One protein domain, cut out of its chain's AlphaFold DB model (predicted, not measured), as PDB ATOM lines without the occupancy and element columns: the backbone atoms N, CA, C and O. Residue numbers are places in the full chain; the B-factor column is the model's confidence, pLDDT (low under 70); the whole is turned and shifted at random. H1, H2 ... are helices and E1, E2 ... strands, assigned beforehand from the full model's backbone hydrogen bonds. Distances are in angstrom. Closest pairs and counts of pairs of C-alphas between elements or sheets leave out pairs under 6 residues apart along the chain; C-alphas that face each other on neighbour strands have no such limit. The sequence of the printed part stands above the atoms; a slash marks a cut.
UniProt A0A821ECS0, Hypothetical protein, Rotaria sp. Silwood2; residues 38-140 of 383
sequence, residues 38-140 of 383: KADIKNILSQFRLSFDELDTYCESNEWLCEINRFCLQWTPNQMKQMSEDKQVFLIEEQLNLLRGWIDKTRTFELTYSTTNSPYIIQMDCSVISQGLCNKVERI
ATOM      1  N   LYS A  38     219.844 151.049 232.380       75.81
ATOM      2  CA  LYS A  38     219.740 152.480 232.721       75.81
ATOM      3  C   LYS A  38     221.031 153.255 232.460       75.81
ATOM      4  O   LYS A  38     220.960 154.406 232.031       75.81
ATOM      5  N   ALA A  39     222.189 152.656 232.742       77.75
ATOM      6  CA  ALA A  39     223.483 153.262 232.448       77.75
ATOM      7  C   ALA A  39     223.698 153.407 230.934       77.75
ATOM      8  O   ALA A  39     224.132 154.470 230.493       77.75
ATOM      9  N   ASP A  40     223.302 152.407 230.146       78.31
ATOM     10  CA  ASP A  40     223.400 152.419 228.684       78.31
ATOM     11  C   ASP A  40     222.462 153.463 228.056       78.31
ATOM     12  O   ASP A  40     222.902 154.248 227.220       78.31
ATOM     13  N   ILE A  41     221.206 153.579 228.515       79.12
ATOM     14  CA  ILE A  41     220.293 154.656 228.078       79.12
ATOM     15  C   ILE A  41     220.861 156.032 228.426       79.12
ATOM     16  O   ILE A  41     220.840 156.939 227.597       79.12
ATOM     17  N   LYS A  42     221.370 156.207 229.651       81.25
ATOM     18  CA  LYS A  42     221.957 157.484 230.075       81.25
ATOM     19  C   LYS A  42     223.183 157.837 229.229       81.25
ATOM     20  O   LYS A  42     223.352 159.004 228.886       81.25
ATOM     21  N   ASN A  43     223.992 156.842 228.865       80.94
ATOM     22  CA  ASN A  43     225.130 157.009 227.971       80.94
ATOM     23  C   ASN A  43     224.667 157.421 226.562       80.94
ATOM     24  O   ASN A  43     225.099 158.456 226.066       80.94
ATOM     25  N   ILE A  44     223.704 156.709 225.969       78.94
ATOM     26  CA  ILE A  44     223.136 157.043 224.651       78.94
ATOM     27  C   ILE A  44     222.563 158.467 224.638       78.94
ATOM     28  O   ILE A  44     222.903 159.257 223.763       78.94
ATOM     29  N   LEU A  45     221.751 158.836 225.634       80.69
ATOM     30  CA  LEU A  45     221.187 160.186 225.736       80.69
ATOM     31  C   LEU A  45     222.268 161.261 225.901       80.69
ATOM     32  O   LEU A  45     222.130 162.353 225.355       80.69
ATOM     33  N   SER A  46     223.354 160.964 226.624       80.69
ATOM     34  CA  SER A  46     224.486 161.889 226.732       80.69
ATOM     35  C   SER A  46     225.238 162.056 225.409       80.69
ATOM     36  O   SER A  46     225.610 163.176 225.079       80.69
ATOM     37  N   GLN A  47     225.379 160.993 224.611       78.25
ATOM     38  CA  GLN A  47     225.996 161.058 223.282       78.25
ATOM     39  C   GLN A  47     225.133 161.839 222.284       78.25
ATOM     40  O   GLN A  47     225.655 162.659 221.530       78.25
ATOM     41  N   PHE A  48     223.806 161.660 222.318       78.94
ATOM     42  CA  PHE A  48     222.885 162.487 221.534       78.94
ATOM     43  C   PHE A  48     222.985 163.959 221.919       78.94
ATOM     44  O   PHE A  48     223.046 164.806 221.038       78.94
ATOM     45  N   ARG A  49     223.045 164.271 223.219       80.31
ATOM     46  CA  ARG A  49     223.188 165.656 223.680       80.31
ATOM     47  C   ARG A  49     224.478 166.298 223.168       80.31
ATOM     48  O   ARG A  49     224.407 167.383 222.617       80.31
ATOM     49  N   LEU A  50     225.611 165.603 223.271       81.00
ATOM     50  CA  LEU A  50     226.885 166.086 222.724       81.00
ATOM     51  C   LEU A  50     226.829 166.273 221.201       81.00
ATOM     52  O   LEU A  50     227.373 167.240 220.685       81.00
ATOM     53  N   SER A  51     226.131 165.381 220.492       78.62
ATOM     54  CA  SER A  51     225.924 165.495 219.042       78.62
ATOM     55  C   SER A  51     225.038 166.692 218.674       78.62
ATOM     56  O   SER A  51     225.274 167.329 217.654       78.62
ATOM     57  N   PHE A  52     224.029 167.018 219.491       79.56
ATOM     58  CA  PHE A  52     223.207 168.217 219.304       79.56
ATOM     59  C   PHE A  52     223.978 169.500 219.627       79.56
ATOM     60  O   PHE A  52     223.909 170.430 218.836       79.56
ATOM     61  N   ASP A  53     224.775 169.525 220.697       81.00
ATOM     62  CA  ASP A  53     225.627 170.677 221.026       81.00
ATOM     63  C   ASP A  53     226.669 170.938 219.900       81.00
ATOM     64  O   ASP A  53     226.960 172.084 219.546       81.00
ATOM     65  N   GLU A  54     227.205 169.874 219.281       80.62
ATOM     66  CA  GLU A  54     228.098 169.945 218.110       80.62
ATOM     67  C   GLU A  54     227.367 170.492 216.868       80.62
ATOM     68  O   GLU A  54     227.905 171.332 216.143       80.62
ATOM     69  N   LEU A  55     226.115 170.072 216.649       79.50
ATOM     70  CA  LEU A  55     225.264 170.588 215.572       79.50
ATOM     71  C   LEU A  55     224.874 172.052 215.775       79.50
ATOM     72  O   LEU A  55     224.867 172.799 214.800       79.50
ATOM     73  N   ASP A  56     224.577 172.474 217.002       81.94
ATOM     74  CA  ASP A  56     224.273 173.871 217.316       81.94
ATOM     75  C   ASP A  56     225.498 174.749 217.031       81.94
ATOM     76  O   ASP A  56     225.393 175.738 216.307       81.94
ATOM     77  N   THR A  57     226.690 174.310 217.453       83.06
ATOM     78  CA  THR A  57     227.963 174.988 217.138       83.06
ATOM     79  C   THR A  57     228.215 175.061 215.623       83.06
ATOM     80  O   THR A  57     228.695 176.074 215.099       83.06
ATOM     81  N   TYR A  58     227.870 174.002 214.884       79.56
ATOM     82  CA  TYR A  58     227.945 173.981 213.421       79.56
ATOM     83  C   TYR A  58     226.933 174.939 212.772       79.56
ATOM     84  O   TYR A  58     227.268 175.615 211.796       79.56
ATOM     85  N   CYS A  59     225.715 175.042 213.303       79.44
ATOM     86  CA  CYS A  59     224.698 175.972 212.812       79.44
ATOM     87  C   CYS A  59     225.092 177.431 213.075       79.44
ATOM     88  O   CYS A  59     224.958 178.258 212.175       79.44
ATOM     89  N   GLU A  60     225.639 177.735 214.255       83.25
ATOM     90  CA  GLU A  60     226.179 179.057 214.600       83.25
ATOM     91  C   GLU A  60     227.331 179.451 213.666       83.25
ATOM     92  O   GLU A  60     227.355 180.551 213.116       83.25
ATOM     93  N   SER A  61     228.238 178.514 213.378       81.12
ATOM     94  CA  SER A  61     229.338 178.731 212.426       81.12
ATOM     95  C   SER A  61     228.848 179.004 210.994       81.12
ATOM     96  O   SER A  61     229.563 179.601 210.187       81.12
ATOM     97  N   ASN A  62     227.617 178.591 210.673       81.12
ATOM     98  CA  ASN A  62     226.988 178.743 209.364       81.12
ATOM     99  C   ASN A  62     225.849 179.777 209.332       81.12
ATOM    100  O   ASN A  62     225.050 179.786 208.393       81.12
ATOM    101  N   GLU A  63     225.795 180.696 210.303       82.06
ATOM    102  CA  GLU A  63     224.769 181.748 210.375       82.06
ATOM    103  C   GLU A  63     224.715 182.627 209.110       82.06
ATOM    104  O   GLU A  63     223.648 183.093 208.704       82.06
ATOM    105  N   TRP A  64     225.839 182.770 208.402       83.94
ATOM    106  CA  TRP A  64     225.923 183.471 207.119       83.94
ATOM    107  C   TRP A  64     224.932 182.933 206.061       83.94
ATOM    108  O   TRP A  64     224.443 183.703 205.233       83.94
ATOM    109  N   LEU A  65     224.552 181.646 206.098       81.38
ATOM    110  CA  LEU A  65     223.511 181.085 205.215       81.38
ATOM    111  C   LEU A  65     222.134 181.701 205.492       81.38
ATOM    112  O   LEU A  65     221.356 181.952 204.565       81.38
ATOM    113  N   CYS A  66     221.830 181.973 206.762       81.44
ATOM    114  CA  CYS A  66     220.594 182.628 207.173       81.44
ATOM    115  C   CYS A  66     220.552 184.080 206.689       81.44
ATOM    116  O   CYS A  66     219.491 184.549 206.272       81.44
ATOM    117  N   GLU A  67     221.688 184.782 206.699       83.38
ATOM    118  CA  GLU A  67     221.800 186.145 206.168       83.38
ATOM    119  C   GLU A  67     221.529 186.195 204.662       83.38
ATOM    120  O   GLU A  67     220.693 186.986 204.218       83.38
ATOM    121  N   ILE A  68     222.151 185.298 203.889       84.00
ATOM    122  CA  ILE A  68     221.930 185.197 202.440       84.00
ATOM    123  C   ILE A  68     220.469 184.846 202.148       84.00
ATOM    124  O   ILE A  68     219.830 185.478 201.310       84.00
ATOM    125  N   ASN A  69     219.897 183.869 202.857       82.56
ATOM    126  CA  ASN A  69     218.501 183.491 202.648       82.56
ATOM    127  C   ASN A  69     217.541 184.642 202.992       82.56
ATOM    128  O   ASN A  69     216.583 184.885 202.257       82.56
ATOM    129  N   ARG A  70     217.815 185.401 204.062       84.94
ATOM    130  CA  ARG A  70     217.049 186.605 204.420       84.94
ATOM    131  C   ARG A  70     217.128 187.656 203.316       84.94
ATOM    132  O   ARG A  70     216.096 188.212 202.949       84.94
ATOM    133  N   PHE A  71     218.314 187.878 202.752       84.81
ATOM    134  CA  PHE A  71     218.494 188.770 201.611       84.81
ATOM    135  C   PHE A  71     217.693 188.298 200.388       84.81
ATOM    136  O   PHE A  71     216.923 189.070 199.820       84.81
ATOM    137  N   CYS A  72     217.787 187.016 200.019       82.94
ATOM    138  CA  CYS A  72     217.032 186.456 198.894       82.94
ATOM    139  C   CYS A  72     215.511 186.589 199.069       82.94
ATOM    140  O   CYS A  72     214.801 186.758 198.082       82.94
ATOM    141  N   LEU A  73     215.003 186.500 200.303       82.81
ATOM    142  CA  LEU A  73     213.578 186.679 200.604       82.81
ATOM    143  C   LEU A  73     213.128 188.139 200.510       82.81
ATOM    144  O   LEU A  73     211.975 188.402 200.177       82.81
ATOM    145  N   GLN A  74     214.016 189.082 200.816       83.19
ATOM    146  CA  GLN A  74     213.736 190.513 200.706       83.19
ATOM    147  C   GLN A  74     213.862 191.022 199.268       83.19
ATOM    148  O   GLN A  74     213.257 192.044 198.937       83.19
ATOM    149  N   TRP A  75     214.598 190.299 198.418       79.94
ATOM    150  CA  TRP A  75     214.852 190.681 197.038       79.94
ATOM    151  C   TRP A  75     213.556 190.851 196.245       79.94
ATOM    152  O   TRP A  75     212.830 189.898 195.951       79.94
ATOM    153  N   THR A  76     213.280 192.092 195.859       80.31
ATOM    154  CA  THR A  76     212.119 192.458 195.046       80.31
ATOM    155  C   THR A  76     212.540 193.335 193.868       80.31
ATOM    156  O   THR A  76     213.530 194.063 193.962       80.31
ATOM    157  N   PRO A  77     211.766 193.351 192.765       75.75
ATOM    158  CA  PRO A  77     212.034 194.240 191.633       75.75
ATOM    159  C   PRO A  77     212.116 195.724 192.022       75.75
ATOM    160  O   PRO A  77     212.820 196.489 191.376       75.75
ATOM    161  N   ASN A  78     211.435 196.144 193.091       77.44
ATOM    162  CA  ASN A  78     211.492 197.525 193.576       77.44
ATOM    163  C   ASN A  78     212.834 197.854 194.242       77.44
ATOM    164  O   ASN A  78     213.376 198.929 194.004       77.44
ATOM    165  N   GLN A  79     213.398 196.926 195.021       75.81
ATOM    166  CA  GLN A  79     214.746 197.087 195.572       75.81
ATOM    167  C   GLN A  79     215.797 197.139 194.462       75.81
ATOM    168  O   GLN A  79     216.737 197.922 194.542       75.81
ATOM    169  N   MET A  80     215.601 196.360 193.396       74.31
ATOM    170  CA  MET A  80     216.469 196.368 192.220       74.31
ATOM    171  C   MET A  80     216.532 197.757 191.557       74.31
ATOM    172  O   MET A  80     217.626 198.241 191.276       74.31
ATOM    173  N   LYS A  81     215.376 198.416 191.385       76.38
ATOM    174  CA  LYS A  81     215.269 199.782 190.837       76.38
ATOM    175  C   LYS A  81     215.905 200.833 191.746       76.38
ATOM    176  O   LYS A  81     216.722 201.631 191.302       76.38
ATOM    177  N   GLN A  82     215.585 200.795 193.042       76.62
ATOM    178  CA  GLN A  82     216.159 201.722 194.026       76.62
ATOM    179  C   GLN A  82     217.687 201.619 194.102       76.62
ATOM    180  O   GLN A  82     218.372 202.597 194.383       76.62
ATOM    181  N   MET A  83     218.241 200.432 193.853       68.50
ATOM    182  CA  MET A  83     219.686 200.234 193.851       68.50
ATOM    183  C   MET A  83     220.379 200.696 192.566       68.50
ATOM    184  O   MET A  83     221.579 200.945 192.626       68.50
ATOM    185  N   SER A  84     219.670 200.822 191.441       70.25
ATOM    186  CA  SER A  84     220.248 201.256 190.161       70.25
ATOM    187  C   SER A  84     220.063 202.742 189.860       70.25
ATOM    188  O   SER A  84     220.899 203.319 189.176       70.25
ATOM    189  N   GLU A  85     218.957 203.344 190.309       69.00
ATOM    190  CA  GLU A  85     218.561 204.707 189.917       69.00
ATOM    191  C   GLU A  85     219.228 205.795 190.779       69.00
ATOM    192  O   GLU A  85     219.518 206.871 190.266       69.00
ATOM    193  N   ASP A  86     219.563 205.492 192.042       62.75
ATOM    194  CA  ASP A  86     220.020 206.489 193.031       62.75
ATOM    195  C   ASP A  86     221.465 206.287 193.530       62.75
ATOM    196  O   ASP A  86     221.906 206.953 194.472       62.75
ATOM    197  N   LYS A  87     222.227 205.349 192.954       73.25
ATOM    198  CA  LYS A  87     223.551 204.969 193.477       73.25
ATOM    199  C   LYS A  87     224.684 205.228 192.492       73.25
ATOM    200  O   LYS A  87     224.559 205.048 191.288       73.25
ATOM    201  N   GLN A  88     225.839 205.599 193.043       81.19
ATOM    202  CA  GLN A  88     227.094 205.666 192.297       81.19
ATOM    203  C   GLN A  88     227.494 204.272 191.794       81.19
ATOM    204  O   GLN A  88     227.279 203.280 192.492       81.19
ATOM    205  N   VAL A  89     228.147 204.210 190.627       82.88
ATOM    206  CA  VAL A  89     228.593 202.954 189.990       82.88
ATOM    207  C   VAL A  89     229.395 202.071 190.953       82.88
ATOM    208  O   VAL A  89     229.164 200.868 191.013       82.88
ATOM    209  N   PHE A  90     230.249 202.677 191.781       82.38
ATOM    210  CA  PHE A  90     231.036 201.984 192.804       82.38
ATOM    211  C   PHE A  90     230.182 201.178 193.798       82.38
ATOM    212  O   PHE A  90     230.503 200.038 194.119       82.38
ATOM    213  N   LEU A  91     229.062 201.739 194.265       83.31
ATOM    214  CA  LEU A  91     228.177 201.039 195.201       83.31
ATOM    215  C   LEU A  91     227.470 199.862 194.526       83.31
ATOM    216  O   LEU A  91     227.191 198.860 195.177       83.31
ATOM    217  N   ILE A  92     227.168 199.971 193.230       84.00
ATOM    218  CA  ILE A  92     226.581 198.870 192.457       84.00
ATOM    219  C   ILE A  92     227.609 197.740 192.303       84.00
ATOM    220  O   ILE A  92     227.274 196.570 192.490       84.00
ATOM    221  N   GLU A  93     228.867 198.089 192.028       85.69
ATOM    222  CA  GLU A  93     229.982 197.145 191.920       85.69
ATOM    223  C   GLU A  93     230.246 196.396 193.237       85.69
ATOM    224  O   GLU A  93     230.395 195.173 193.239       85.69
ATOM    225  N   GLU A  94     230.236 197.092 194.378       85.94
ATOM    226  CA  GLU A  94     230.387 196.471 195.701       85.94
ATOM    227  C   GLU A  94     229.317 195.396 195.949       85.94
ATOM    228  O   GLU A  94     229.625 194.292 196.402       85.94
ATOM    229  N   GLN A  95     228.062 195.678 195.585       83.44
ATOM    230  CA  GLN A  95     226.966 194.716 195.730       83.44
ATOM    231  C   GLN A  95     227.114 193.517 194.788       83.44
ATOM    232  O   GLN A  95     226.864 192.381 195.194       83.44
ATOM    233  N   LEU A  96     227.555 193.735 193.547       86.31
ATOM    234  CA  LEU A  96     227.831 192.642 192.610       86.31
ATOM    235  C   LEU A  96     228.971 191.744 193.100       86.31
ATOM    236  O   LEU A  96     228.867 190.520 193.012       86.31
ATOM    237  N   ASN A  97     230.027 192.332 193.665       87.00
ATOM    238  CA  ASN A  97     231.130 191.591 194.272       87.00
ATOM    239  C   ASN A  97     230.687 190.797 195.505       87.00
ATOM    240  O   ASN A  97     231.098 189.650 195.674       87.00
ATOM    241  N   LEU A  98     229.808 191.363 196.332       87.38
ATOM    242  CA  LEU A  98     229.227 190.673 197.480       87.38
ATOM    243  C   LEU A  98     228.369 189.474 197.050       87.38
ATOM    244  O   LEU A  98     228.561 188.375 197.572       87.38
ATOM    245  N   LEU A  99     227.493 189.643 196.051       86.44
ATOM    246  CA  LEU A  99     226.700 188.544 195.487       86.44
ATOM    247  C   LEU A  99     227.590 187.446 194.899       86.44
ATOM    248  O   LEU A  99     227.345 186.264 195.132       86.44
ATOM    249  N   ARG A 100     228.655 187.823 194.186       86.38
ATOM    250  CA  ARG A 100     229.637 186.871 193.659       86.38
ATOM    251  C   ARG A 100     230.351 186.113 194.778       86.38
ATOM    252  O   ARG A 100     230.440 184.893 194.721       86.38
ATOM    253  N   GLY A 101     230.784 186.815 195.825       86.62
ATOM    254  CA  GLY A 101     231.393 186.198 197.003       86.62
ATOM    255  C   GLY A 101     230.448 185.230 197.719       86.62
ATOM    256  O   GLY A 101     230.891 184.200 198.221       86.62
ATOM    257  N   TRP A 102     229.145 185.515 197.740       87.38
ATOM    258  CA  TRP A 102     228.135 184.590 198.254       87.38
ATOM    259  C   TRP A 102     227.961 183.356 197.372       87.38
ATOM    260  O   TRP A 102     227.922 182.255 197.915       87.38
ATOM    261  N   ILE A 103     227.928 183.510 196.045       85.19
ATOM    262  CA  ILE A 103     227.887 182.376 195.106       85.19
ATOM    263  C   ILE A 103     229.091 181.459 195.346       85.19
ATOM    264  O   ILE A 103     228.912 180.267 195.603       85.19
ATOM    265  N   ASP A 104     230.301 182.023 195.373       85.00
ATOM    266  CA  ASP A 104     231.533 181.262 195.589       85.00
ATOM    267  C   ASP A 104     231.517 180.538 196.946       85.00
ATOM    268  O   ASP A 104     231.761 179.331 197.002       85.00
ATOM    269  N   LYS A 105     231.120 181.227 198.028       82.62
ATOM    270  CA  LYS A 105     230.986 180.627 199.367       82.62
ATOM    271  C   LYS A 105     229.955 179.497 199.414       82.62
ATOM    272  O   LYS A 105     230.234 178.450 199.997       82.62
ATOM    273  N   THR A 106     228.786 179.670 198.790       80.50
ATOM    274  CA  THR A 106     227.744 178.624 198.741       80.50
ATOM    275  C   THR A 106     228.162 177.405 197.922       80.50
ATOM    276  O   THR A 106     227.740 176.294 198.238       80.50
ATOM    277  N   ARG A 107     229.026 177.594 196.918       79.38
ATOM    278  CA  ARG A 107     229.563 176.519 196.078       79.38
ATOM    279  C   ARG A 107     230.662 175.716 196.774       79.38
ATOM    280  O   ARG A 107     230.790 174.524 196.516       79.38
ATOM    281  N   THR A 108     231.448 176.353 197.641       78.44
ATOM    282  CA  THR A 108     232.492 175.695 198.448       78.44
ATOM    283  C   THR A 108     231.972 175.060 199.738       78.44
ATOM    284  O   THR A 108     232.747 174.451 200.468       78.44
ATOM    285  N   PHE A 109     230.685 175.230 200.047       77.06
ATOM    286  CA  PHE A 109     230.080 174.740 201.279       77.06
ATOM    287  C   PHE A 109     230.012 173.205 201.318       77.06
ATOM    288  O   PHE A 109     229.673 172.555 200.327       77.06
ATOM    289  N   GLU A 110     230.329 172.629 202.478       69.69
ATOM    290  CA  GLU A 110     230.331 171.183 202.678       69.69
ATOM    291  C   GLU A 110     228.908 170.618 202.589       69.69
ATOM    292  O   GLU A 110     228.001 170.990 203.330       69.69
ATOM    293  N   LEU A 111     228.703 169.698 201.643       69.69
ATOM    294  CA  LEU A 111     227.383 169.142 201.328       69.69
ATOM    295  C   LEU A 111     226.910 168.108 202.355       69.69
ATOM    296  O   LEU A 111     225.717 167.823 202.432       69.69
ATOM    297  N   THR A 112     227.829 167.545 203.135       69.88
ATOM    298  CA  THR A 112     227.536 166.514 204.128       69.88
ATOM    299  C   THR A 112     228.314 166.786 205.401       69.88
ATOM    300  O   THR A 112     229.542 166.742 205.381       69.88
ATOM    301  N   TYR A 113     227.599 167.003 206.500       73.44
ATOM    302  CA  TYR A 113     228.195 167.124 207.825       73.44
ATOM    303  C   TYR A 113     227.951 165.842 208.626       73.44
ATOM    304  O   TYR A 113     226.846 165.289 208.629       73.44
ATOM    305  N   SER A 114     228.985 165.343 209.297       69.12
ATOM    306  CA  SER A 114     228.896 164.175 210.175       69.12
ATOM    307  C   SER A 114     229.524 164.497 211.522       69.12
ATOM    308  O   SER A 114     230.669 164.936 211.586       69.12
ATOM    309  N   THR A 115     228.761 164.256 212.586       68.81
ATOM    310  CA  THR A 115     229.205 164.437 213.979       68.81
ATOM    311  C   THR A 115     230.421 163.560 214.284       68.81
ATOM    312  O   THR A 115     230.468 162.392 213.893       68.81
ATOM    313  N   THR A 116     231.427 164.114 214.959       65.50
ATOM    314  CA  THR A 116     232.715 163.432 215.198       65.50
ATOM    315  C   THR A 116     232.699 162.498 216.411       65.50
ATOM    316  O   THR A 116     233.596 161.667 216.583       65.50
ATOM    317  N   ASN A 117     231.654 162.585 217.236       60.06
ATOM    318  CA  ASN A 117     231.485 161.759 218.423       60.06
ATOM    319  C   ASN A 117     231.113 160.310 218.045       60.06
ATOM    320  O   ASN A 117     230.095 160.039 217.409       60.06
ATOM    321  N   SER A 118     231.965 159.350 218.422       53.19
ATOM    322  CA  SER A 118     231.765 157.927 218.118       53.19
ATOM    323  C   SER A 118     230.491 157.369 218.783       53.19
ATOM    324  O   SER A 118     230.396 157.445 220.010       53.19
ATOM    325  N   PRO A 119     229.586 156.682 218.054       53.75
ATOM    326  CA  PRO A 119     229.608 156.381 216.622       53.75
ATOM    327  C   PRO A 119     228.686 157.336 215.847       53.75
ATOM    328  O   PRO A 119     227.487 157.244 216.058       53.75
ATOM    329  N   TYR A 120     229.225 158.186 214.958       58.97
ATOM    330  CA  TYR A 120     228.532 158.992 213.925       58.97
ATOM    331  C   TYR A 120     226.995 158.947 213.986       58.97
ATOM    332  O   TYR A 120     226.342 158.295 213.167       58.97
ATOM    333  N   ILE A 121     226.414 159.583 215.004       65.00
ATOM    334  CA  ILE A 121     225.000 159.367 215.343       65.00
ATOM    335  C   ILE A 121     224.108 160.128 214.362       65.00
ATOM    336  O   ILE A 121     223.004 159.689 214.039       65.00
ATOM    337  N   ILE A 122     224.596 161.273 213.882       68.25
ATOM    338  CA  ILE A 122     223.849 162.169 213.009       68.25
ATOM    339  C   ILE A 122     224.714 162.537 211.803       68.25
ATOM    340  O   ILE A 122     225.823 163.061 211.951       68.25
ATOM    341  N   GLN A 123     224.167 162.270 210.617       75.12
ATOM    342  CA  GLN A 123     224.656 162.739 209.328       75.12
ATOM    343  C   GLN A 123     223.609 163.690 208.746       75.12
ATOM    344  O   GLN A 123     222.441 163.326 208.609       75.12
ATOM    345  N   MET A 124     224.030 164.906 208.413       72.50
ATOM    346  CA  MET A 124     223.180 165.917 207.800       72.50
ATOM    347  C   MET A 124     223.570 166.079 206.334       72.50
ATOM    348  O   MET A 124     224.729 166.344 206.018       72.50
ATOM    349  N   ASP A 125     222.592 165.918 205.448       76.69
ATOM    350  CA  ASP A 125     222.722 166.276 204.040       76.69
ATOM    351  C   ASP A 125     222.272 167.729 203.860       76.69
ATOM    352  O   ASP A 125     221.095 168.064 204.021       76.69
ATOM    353  N   CYS A 126     223.223 168.605 203.552       75.50
ATOM    354  CA  CYS A 126     222.979 170.024 203.326       75.50
ATOM    355  C   CYS A 126     222.881 170.374 201.830       75.50
ATOM    356  O   CYS A 126     222.789 171.556 201.479       75.50
ATOM    357  N   SER A 127     222.855 169.375 200.939       75.81
ATOM    358  CA  SER A 127     222.799 169.574 199.486       75.81
ATOM    359  C   SER A 127     221.589 170.387 199.036       75.81
ATOM    360  O   SER A 127     221.721 171.268 198.189       75.81
ATOM    361  N   VAL A 128     220.425 170.170 199.650       76.75
ATOM    362  CA  VAL A 128     219.183 170.890 199.322       76.75
ATOM    363  C   VAL A 128     219.289 172.380 199.660       76.75
ATOM    364  O   VAL A 128     218.814 173.224 198.899       76.75
ATOM    365  N   ILE A 129     219.934 172.714 200.782       75.00
ATOM    366  CA  ILE A 129     220.131 174.101 201.221       75.00
ATOM    367  C   ILE A 129     221.157 174.778 200.313       75.00
ATOM    368  O   ILE A 129     220.882 175.856 199.790       75.00
ATOM    369  N   SER A 130     222.293 174.120 200.066       75.06
ATOM    370  CA  SER A 130     223.352 174.628 199.190       75.06
ATOM    371  C   SER A 130     222.843 174.864 197.767       75.06
ATOM    372  O   SER A 130     222.917 175.986 197.272       75.06
ATOM    373  N   GLN A 131     222.233 173.860 197.128       78.06
ATOM    374  CA  GLN A 131     221.731 173.977 195.755       78.06
ATOM    375  C   GLN A 131     220.560 174.959 195.658       78.06
ATOM    376  O   GLN A 131     220.507 175.776 194.741       78.06
ATOM    377  N   GLY A 132     219.622 174.915 196.608       81.38
ATOM    378  CA  GLY A 132     218.468 175.809 196.617       81.38
ATOM    379  C   GLY A 132     218.855 177.277 196.802       81.38
ATOM    380  O   GLY A 132     218.290 178.147 196.136       81.38
ATOM    381  N   LEU A 133     219.818 177.558 197.682       82.31
ATOM    382  CA  LEU A 133     220.291 178.911 197.951       82.31
ATOM    383  C   LEU A 133     221.233 179.411 196.851       82.31
ATOM    384  O   LEU A 133     221.022 180.514 196.353       82.31
ATOM    385  N   CYS A 134     222.190 178.591 196.406       82.56
ATOM    386  CA  CYS A 134     223.112 178.928 195.317       82.56
ATOM    387  C   CYS A 134     222.340 179.306 194.046       82.56
ATOM    388  O   CYS A 134     222.520 180.402 193.521       82.56
ATOM    389  N   ASN A 135     221.374 178.477 193.629       85.56
ATOM    390  CA  ASN A 135     220.550 178.754 192.447       85.56
ATOM    391  C   ASN A 135     219.736 180.053 192.587       85.56
ATOM    392  O   ASN A 135     219.522 180.766 191.606       85.56
ATOM    393  N   LYS A 136     219.261 180.381 193.798       86.62
ATOM    394  CA  LYS A 136     218.543 181.641 194.053       86.62
ATOM    395  C   LYS A 136     219.470 182.848 193.941       86.62
ATOM    396  O   LYS A 136     219.084 183.826 193.305       86.62
ATOM    397  N   VAL A 137     220.666 182.791 194.527       86.88
ATOM    398  CA  VAL A 137     221.641 183.892 194.468       86.88
ATOM    399  C   VAL A 137     222.162 184.079 193.040       86.88
ATOM    400  O   VAL A 137     222.196 185.207 192.559       86.88
ATOM    401  N   GLU A 138     222.475 182.999 192.320       86.62
ATOM    402  CA  GLU A 138     222.880 183.055 190.906       86.62
ATOM    403  C   GLU A 138     221.791 183.663 190.017       86.62
ATOM    404  O   GLU A 138     222.074 184.484 189.136       86.62
ATOM    405  N   ARG A 139     220.525 183.307 190.270       88.25
ATOM    406  CA  ARG A 139     219.389 183.908 189.573       88.25
ATOM    407  C   ARG A 139     219.284 185.401 189.865       88.25
ATOM    408  O   ARG A 139     219.141 186.174 188.927       88.25
ATOM    409  N   ILE A 140     219.395 185.809 191.130       87.94
ATOM    410  CA  ILE A 140     219.387 187.225 191.524       87.94
ATOM    411  C   ILE A 140     220.527 187.987 190.839       87.94
ATOM    412  O   ILE A 140     220.283 189.044 190.262       87.94
TER     413      ILE A 140
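AT A GLANCE: This is residues 38 to 140 of the 383 residues of the protein "Hypothetical protein" of Rotaria sp. Silwood2 (UniProt A0A821ECS0). A long, slender rod is made by a chain that runs out along its length in H1, H2 and H3, set roughly end to end, then folds back through H4 into a small hairpin of E1 and E2 and turns forward again in H5. In the middle H5 packs on parts of H2 and H4, while most of H1 makes one end of the rod with few contacts and H3 lies toward the other. The printed part has 103 residues, with five named helices and two named strands in the order H1, H2, H3, H4, E1, E2, H5; the sheet, in the order E1 - E2, is antiparallel. The class is mostly helix. The whole is only just extended, close to loose, with a radius of gyration of the C-alphas of 19.3 A and spans of 67 by 20 by 18 A.

HOW THE PARTS SIT: H1, residues 38 to 61, touches no helix; it is near E1, residues 112 to 114, and meets H2, residues 63 to 74, only through their link. H2 touches H5, residues 127 to 140, with residues 68 to 72 alone, at a steep tilt of 45 degrees, the same way; their closest C-alphas are those of Asn 69 and Leu 133, 6.8 A apart. H3, residues 77 to 85, is close to but not clearly touching H4, residues 89 to 107; their closest C-alphas, of Ser 84 and Ile 92, are 7.1 A apart. H4 touches H5 with residues 99 to 107 alone, at a shallow tilt of 20 degrees, opposite ways; their closest C-alphas, of Thr 106 and Cys 134, are 5.8 A apart. E1 and E2, residues 123 to 125, form an antiparallel hairpin, with N 113 and O 124 at 3.0 A and N 124 and O 113 at 2.9 A, within hydrogen-bond range. H1 and H5 are apart, as are H3 and H5. In H1, H2, H3, H4 and H5 every O i to N i+4 pair is within hydrogen-bond range.

IN THESE COORDINATES: H1 begins at C-alpha 38 (219.740, 152.480, 232.721) and is 34.5 A long. H2 measures 17.1 A and H3 12.5 A. H4 begins at C-alpha 89 (228.593, 202.954, 189.990) and is 27.1 A long. E1 and E2 are 6.6 A each. H5, 19.7 A long, ends at C-alpha 140 (219.387, 187.225, 191.524).

THE WHOLE: The two C-alphas farthest apart are those of Lys 38 and Glu 85, at 67.5 A. Residues 38 to 43, which belong to H1, and residues 85 to 90 stand free. The printed part has no cut and no long link. Mean pLDDT of the printed part is 78.6; residue 83, residues 85 to 86, residues 110 to 112 and residues 114 to 122 are under 70.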